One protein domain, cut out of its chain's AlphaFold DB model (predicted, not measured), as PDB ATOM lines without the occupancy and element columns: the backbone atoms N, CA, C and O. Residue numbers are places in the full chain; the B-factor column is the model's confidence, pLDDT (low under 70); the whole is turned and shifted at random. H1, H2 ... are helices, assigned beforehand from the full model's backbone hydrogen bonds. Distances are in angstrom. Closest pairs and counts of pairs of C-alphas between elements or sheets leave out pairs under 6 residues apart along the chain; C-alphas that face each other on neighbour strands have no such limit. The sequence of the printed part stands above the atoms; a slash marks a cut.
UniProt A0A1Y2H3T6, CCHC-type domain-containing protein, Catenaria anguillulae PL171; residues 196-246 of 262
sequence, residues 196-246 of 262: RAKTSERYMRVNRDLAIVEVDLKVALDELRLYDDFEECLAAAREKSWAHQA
ATOM      1  N   ARG A 196      -5.157  29.092   0.190       97.94
ATOM      2  CA  ARG A 196      -6.473  28.856  -0.420       97.94
ATOM      3  C   ARG A 196      -7.158  30.163  -0.820       97.94
ATOM      4  O   ARG A 196      -7.711  30.245  -1.914       97.94
ATOM      5  N   ALA A 197      -7.101  31.193   0.024       98.00
ATOM      6  CA  ALA A 197      -7.662  32.503  -0.299       98.00
ATOM      7  C   ALA A 197      -6.962  33.132  -1.519       98.00
ATOM      8  O   ALA A 197      -7.623  33.561  -2.465       98.00
ATOM      9  N   LYS A 198      -5.623  33.099  -1.552       98.00
ATOM     10  CA  LYS A 198      -4.821  33.643  -2.662       98.00
ATOM     11  C   LYS A 198      -5.050  32.902  -3.984       98.00
ATOM     12  O   LYS A 198      -5.151  33.520  -5.044       98.00
ATOM     13  N   THR A 199      -5.132  31.573  -3.941       97.44
ATOM     14  CA  THR A 199      -5.421  30.756  -5.132       97.44
ATOM     15  C   THR A 199      -6.845  30.970  -5.635       97.44
ATOM     16  O   THR A 199      -7.036  31.123  -6.841       97.44
ATOM     17  N   SER A 200      -7.826  31.080  -4.735       97.44
ATOM     18  CA  SER A 200      -9.201  31.443  -5.089       97.44
ATOM     19  C   SER A 200      -9.273  32.818  -5.759       97.44
ATOM     20  O   SER A 200      -9.880  32.948  -6.818       97.44
ATOM     21  N   GLU A 201      -8.585  33.828  -5.224       97.94
ATOM     22  CA  GLU A 201      -8.528  35.162  -5.830       97.94
ATOM     23  C   GLU A 201      -7.904  35.128  -7.238       97.94
ATOM     24  O   GLU A 201      -8.412  35.756  -8.170       97.94
ATOM     25  N   ARG A 202      -6.820  34.359  -7.425       97.69
ATOM     26  CA  ARG A 202      -6.198  34.167  -8.744       97.69
ATOM     27  C   ARG A 202      -7.164  33.511  -9.730       97.69
ATOM     28  O   ARG A 202      -7.248  33.969 -10.863       97.69
ATOM     29  N   TYR A 203      -7.898  32.489  -9.300       97.31
ATOM     30  CA  TYR A 203      -8.913  31.830 -10.119       97.31
ATOM     31  C   TYR A 203     -10.037  32.799 -10.519       97.31
ATOM     32  O   TYR A 203     -10.409  32.864 -11.686       97.31
ATOM     33  N   MET A 204     -10.509  33.631  -9.585       97.25
ATOM     34  CA  MET A 204     -11.520  34.657  -9.866       97.25
ATOM     35  C   MET A 204     -11.027  35.721 -10.857       97.25
ATOM     36  O   MET A 204     -11.811  36.171 -11.691       97.25
ATOM     37  N   ARG A 205      -9.742  36.112 -10.805       97.75
ATOM     38  CA  ARG A 205      -9.129  36.983 -11.824       97.75
ATOM     39  C   ARG A 205      -9.125  36.318 -13.199       97.75
ATOM     40  O   ARG A 205      -9.678  36.887 -14.125       97.75
ATOM     41  N   VAL A 206      -8.594  35.099 -13.302       98.19
ATOM     42  CA  VAL A 206      -8.517  34.368 -14.579       98.19
ATOM     43  C   VAL A 206      -9.900  34.156 -15.191       98.19
ATOM     44  O   VAL A 206     -10.069  34.375 -16.383       98.19
ATOM     45  N   ASN A 207     -10.908  33.794 -14.394       97.75
ATOM     46  CA  ASN A 207     -12.275  33.641 -14.897       97.75
ATOM     47  C   ASN A 207     -12.874  34.960 -15.387       97.75
ATOM     48  O   ASN A 207     -13.621  34.963 -16.362       97.75
ATOM     49  N   ARG A 208     -12.562  36.081 -14.724       97.81
ATOM     50  CA  ARG A 208     -12.982  37.407 -15.187       97.81
ATOM     51  C   ARG A 208     -12.324  37.743 -16.523       97.81
ATOM     52  O   ARG A 208     -13.024  38.157 -17.438       97.81
ATOM     53  N   ASP A 209     -11.016  37.535 -16.631       98.00
ATOM     54  CA  ASP A 209     -10.257  37.808 -17.852       98.00
ATOM     55  C   ASP A 209     -10.741  36.918 -19.006       98.00
ATOM     56  O   ASP A 209     -10.934  37.395 -20.119       98.00
ATOM     57  N   LEU A 210     -11.026  35.641 -18.730       97.75
ATOM     58  CA  LEU A 210     -11.599  34.715 -19.704       97.75
ATOM     59  C   LEU A 210     -12.975  35.185 -20.192       97.75
ATOM     60  O   LEU A 210     -13.217  35.178 -21.393       97.75
ATOM     61  N   ALA A 211     -13.848  35.646 -19.290       97.25
ATOM     62  CA  ALA A 211     -15.151  36.189 -19.669       97.25
ATOM     63  C   ALA A 211     -15.030  37.442 -20.555       97.25
ATOM     64  O   ALA A 211     -15.833  37.617 -21.468       97.25
ATOM     65  N   ILE A 212     -14.021  38.294 -20.318       97.19
ATOM     66  CA  ILE A 212     -13.724  39.449 -21.182       97.19
ATOM     67  C   ILE A 212     -13.297  38.966 -22.571       97.19
ATOM     68  O   ILE A 212     -13.902  39.363 -23.561       97.19
ATOM     69  N   VAL A 213     -12.329  38.047 -22.647       97.50
ATOM     70  CA  VAL A 213     -11.848  37.486 -23.922       97.50
ATOM     71  C   VAL A 213     -12.975  36.803 -24.702       97.50
ATOM     72  O   VAL A 213     -13.049  36.947 -25.917       97.50
ATOM     73  N   GLU A 214     -13.874  36.077 -24.032       97.12
ATOM     74  CA  GLU A 214     -15.041  35.461 -24.674       97.12
ATOM     75  C   GLU A 214     -15.998  36.493 -25.289       97.12
ATOM     76  O   GLU A 214     -16.580  36.231 -26.344       97.12
ATOM     77  N   VAL A 215     -16.183  37.650 -24.644       97.19
ATOM     78  CA  VAL A 215     -16.996  38.752 -25.178       97.19
ATOM     79  C   VAL A 215     -16.284  39.428 -26.348       97.19
ATOM     80  O   VAL A 215     -16.889  39.559 -27.409       97.19
ATOM     81  N   ASP A 216     -15.006  39.781 -26.198       96.75
ATOM     82  CA  ASP A 216     -14.209  40.423 -27.252       96.75
ATOM     83  C   ASP A 216     -14.130  39.543 -28.508       96.75
ATOM     84  O   ASP A 216     -14.299  40.024 -29.629       96.75
ATOM     85  N   LEU A 217     -13.947  38.230 -28.332       95.88
ATOM     86  CA  LEU A 217     -13.928  37.275 -29.436       95.88
ATOM     87  C   LEU A 217     -15.282  37.204 -30.154       95.88
ATOM     88  O   LEU A 217     -15.305  37.094 -31.379       95.88
ATOM     89  N   LYS A 218     -16.406  37.272 -29.427       94.81
ATOM     90  CA  LYS A 218     -17.744  37.335 -30.046       94.81
ATOM     91  C   LYS A 218     -17.915  38.606 -30.871       94.81
ATOM     92  O   LYS A 218     -18.350  38.503 -32.011       94.81
ATOM     93  N   VAL A 219     -17.522  39.762 -30.331       95.31
ATOM     94  CA  VAL A 219     -17.581  41.043 -31.052       95.31
ATOM     95  C   VAL A 219     -16.745  40.977 -32.331       95.31
ATOM     96  O   VAL A 219     -17.259  41.271 -33.404       95.31
ATOM     97  N   ALA A 220     -15.500  40.501 -32.247       91.94
ATOM     98  CA  ALA A 220     -14.630  40.357 -33.414       91.94
ATOM     99  C   ALA A 220     -15.206  39.390 -34.469       91.94
ATOM    100  O   ALA A 220     -15.082  39.627 -35.669       91.94
ATOM    101  N   LEU A 221     -15.848  38.297 -34.041       89.88
ATOM    102  CA  LEU A 221     -16.528  37.373 -34.954       89.88
ATOM    103  C   LEU A 221     -17.745  38.015 -35.631       89.88
ATOM    104  O   LEU A 221     -17.949  37.797 -36.824       89.88
ATOM    105  N   ASP A 222     -18.540  38.792 -34.897       91.12
ATOM    106  CA  ASP A 222     -19.697  39.501 -35.450       91.12
ATOM    107  C   ASP A 222     -19.266  40.600 -36.438       91.12
ATOM    108  O   ASP A 222     -19.890  40.748 -37.487       91.12
ATOM    109  N   GLU A 223     -18.166  41.310 -36.164       91.25
ATOM    110  CA  GLU A 223     -17.556  42.262 -37.105       91.25
ATOM    111  C   GLU A 223     -17.069  41.572 -38.386       91.25
ATOM    112  O   GLU A 223     -17.331  42.051 -39.489       91.25
ATOM    113  N   LEU A 224     -16.391  40.427 -38.265       87.31
ATOM    114  CA  LEU A 224     -15.898  39.680 -39.424       87.31
ATOM    115  C   LEU A 224     -17.028  39.095 -40.282       87.31
ATOM    116  O   LEU A 224     -16.886  39.020 -41.500       87.31
ATOM    117  N   ARG A 225     -18.168  38.738 -39.684       86.81
ATOM    118  CA  ARG A 225     -19.368  38.283 -40.410       86.81
ATOM    119  C   ARG A 225     -19.992  39.336 -41.320       86.81
ATOM    120  O   ARG A 225     -20.823  38.980 -42.147       86.81
ATOM    121  N   LEU A 226     -19.609  40.605 -41.181       86.62
ATOM    122  CA  LEU A 226     -20.028  41.666 -42.097       86.62
ATOM    123  C   LEU A 226     -19.312  41.594 -43.457       86.62
ATOM    124  O   LEU A 226     -19.717  42.298 -44.378       86.62
ATOM    125  N   TYR A 227     -18.265  40.774 -43.599       84.44
ATOM    126  CA  TYR A 227     -17.608  40.524 -44.883       84.44
ATOM    127  C   TYR A 227     -18.334  39.421 -45.666       84.44
ATOM    128  O   TYR A 227     -18.535  38.323 -45.144       84.44
ATOM    129  N   ASP A 228     -18.649  39.690 -46.937       78.19
ATOM    130  CA  ASP A 228     -19.462  38.813 -47.799       78.19
ATOM    131  C   ASP A 228     -18.890  37.385 -47.957       78.19
ATOM    132  O   ASP A 228     -19.649  36.418 -48.012       78.19
ATOM    133  N   ASP A 229     -17.560  37.229 -47.930       82.75
ATOM    134  CA  ASP A 229     -16.870  35.944 -48.159       82.75
ATOM    135  C   ASP A 229     -16.426  35.235 -46.858       82.75
ATOM    136  O   ASP A 229     -15.699  34.233 -46.886       82.75
ATOM    137  N   PHE A 230     -16.804  35.761 -45.686       80.50
ATOM    138  CA  PHE A 230     -16.264  35.312 -44.397       80.50
ATOM    139  C   PHE A 230     -16.595  33.851 -44.070       80.50
ATOM    140  O   PHE A 230     -15.702  33.088 -43.698       80.50
ATOM    141  N   GLU A 231     -17.856  33.439 -44.223       83.38
ATOM    142  CA  GLU A 231     -18.284  32.068 -43.906       83.38
ATOM    143  C   GLU A 231     -17.637  31.033 -44.851       83.38
ATOM    144  O   GLU A 231     -17.272  29.940 -44.412       83.38
ATOM    145  N   GLU A 232     -17.392  31.391 -46.117       82.19
ATOM    146  CA  GLU A 232     -16.695  30.529 -47.082       82.19
ATOM    147  C   GLU A 232     -15.205  30.372 -46.724       82.19
ATOM    148  O   GLU A 232     -14.676  29.256 -46.666       82.19
ATOM    149  N   CYS A 233     -14.536  31.471 -46.357       80.06
ATOM    150  CA  CYS A 233     -13.154  31.445 -45.875       80.06
ATOM    151  C   CYS A 233     -13.001  30.674 -44.552       80.06
ATOM    152  O   CYS A 233     -12.016  29.952 -44.358       80.06
ATOM    153  N   LEU A 234     -13.966  30.799 -43.637       82.12
ATOM    154  CA  LEU A 234     -13.944  30.132 -42.336       82.12
ATOM    155  C   LEU A 234     -14.182  28.621 -42.470       82.12
ATOM    156  O   LEU A 234     -13.515  27.832 -41.791       82.12
ATOM    157  N   ALA A 235     -15.060  28.203 -43.386       81.62
ATOM    158  CA  ALA A 235     -15.233  26.801 -43.757       81.62
ATOM    159  C   ALA A 235     -13.933  26.203 -44.326       81.62
ATOM    160  O   ALA A 235     -13.463  25.174 -43.831       81.62
ATOM    161  N   ALA A 236     -13.285  26.898 -45.269       81.88
ATOM    162  CA  ALA A 236     -12.010  26.469 -45.847       81.88
ATOM    163  C   ALA A 236     -10.873  26.404 -44.804       81.88
ATOM    164  O   ALA A 236     -10.020  25.512 -44.844       81.88
ATOM    165  N   ALA A 237     -10.845  27.329 -43.839       81.31
ATOM    166  CA  ALA A 237      -9.868  27.325 -42.750       81.31
ATOM    167  C   ALA A 237     -10.089  26.163 -41.764       81.31
ATOM    168  O   ALA A 237      -9.123  25.510 -41.356       81.31
ATOM    169  N   ARG A 238     -11.347  25.860 -41.408       85.12
ATOM    170  CA  ARG A 238     -11.690  24.700 -40.566       85.12
ATOM    171  C   ARG A 238     -11.290  23.391 -41.230       85.12
ATOM    172  O   ARG A 238     -10.682  22.554 -40.568       85.12
ATOM    173  N   GLU A 239     -11.557  23.246 -42.523       83.12
ATOM    174  CA  GLU A 239     -11.167  22.067 -43.298       83.12
ATOM    175  C   GLU A 239      -9.640  21.873 -43.296       83.12
ATOM    176  O   GLU A 239      -9.153  20.778 -43.015       83.12
ATOM    177  N   LYS A 240      -8.862  22.953 -43.479       81.50
ATOM    178  CA  LYS A 240      -7.391  22.918 -43.375       81.50
ATOM    179  C   LYS A 240      -6.896  22.563 -41.971       81.50
ATOM    180  O   LYS A 240      -5.931  21.807 -41.844       81.50
ATOM    181  N   SER A 241      -7.534  23.084 -40.923       83.25
ATOM    182  CA  SER A 241      -7.188  22.762 -39.531       83.25
ATOM    183  C   SER A 241      -7.464  21.294 -39.212       83.25
ATOM    184  O   SER A 241      -6.609  20.616 -38.644       83.25
ATOM    185  N   TRP A 242      -8.631  20.785 -39.614       80.94
ATOM    186  CA  TRP A 242      -8.990  19.374 -39.470       80.94
ATOM    187  C   TRP A 242      -8.035  18.481 -40.261       80.94
ATOM    188  O   TRP A 242      -7.550  17.490 -39.725       80.94
ATOM    189  N   ALA A 243      -7.676  18.862 -41.489       75.38
ATOM    190  CA  ALA A 243      -6.695  18.141 -42.295       75.38
ATOM    191  C   ALA A 243      -5.305  18.108 -41.635       75.38
ATOM    192  O   ALA A 243      -4.649  17.067 -41.627       75.38
ATOM    193  N   HIS A 244      -4.859  19.210 -41.026       74.44
ATOM    194  CA  HIS A 244      -3.604  19.250 -40.270       74.44
ATOM    195  C   HIS A 244      -3.648  18.387 -39.004       74.44
ATOM    196  O   HIS A 244      -2.681  17.679 -38.720       74.44
ATOM    197  N   GLN A 245      -4.757  18.405 -38.265       77.00
ATOM    198  CA  GLN A 245      -4.938  17.596 -37.060       77.00
ATOM    199  C   GLN A 245      -5.041  16.099 -37.392       77.00
ATOM    200  O   GLN A 245      -4.393  15.283 -36.740       77.00
ATOM    201  N   ALA A 246      -5.754  15.738 -38.460       72.00
ATOM    202  CA  ALA A 246      -5.834  14.373 -38.977       72.00
ATOM    203  C   ALA A 246      -4.476  13.876 -39.501       72.00
ATOM    204  O   ALA A 246      -4.119  12.714 -39.302       72.00
TER     205      ALA A 246
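This is residues 196 to 246 of the 262 residues of the protein "CCHC-type domain-containing protein" of Catenaria anguillulae PL171 (UniProt A0A1Y2H3T6). Two helices make an open, flat V: the long arm is H1, the shorter arm H2, and residues 225 to 229 form the corner between their ends. The arms spread apart from that corner, with nothing packed between them. The printed part has 51 residues with two named helices, H1 then H2, and no named strand; the class is all helix. It is extended, with a radius of gyration of the C-alphas of 17.0 A and spans of 48 by 31 by 6 A.

H1, residues 196 to 224, and H2, residues 230 to 246, are close but not clearly touching; their closest C-alphas, of Leu 224 and Phe 230, are 6.6 A apart. They run opposite ways at a steep tilt of 52 degrees. Residues 196 to 220 of H1 and 235 to 246 of H2 stand free. In both helices every O i to N i+4 pair is within hydrogen-bond range.

H1 is 41.6 A long, from C-alpha 196 at (-6.473, 28.856, -0.420). H2 is 24.0 A long, ending with C-alpha 246 at (-5.834, 14.373, -38.977).

The two farthest C-alphas, of Arg 196 and Asp 228, are 50.1 A apart. The link is tight, the printed part has no cut, and no printed residue has pLDDT under 70.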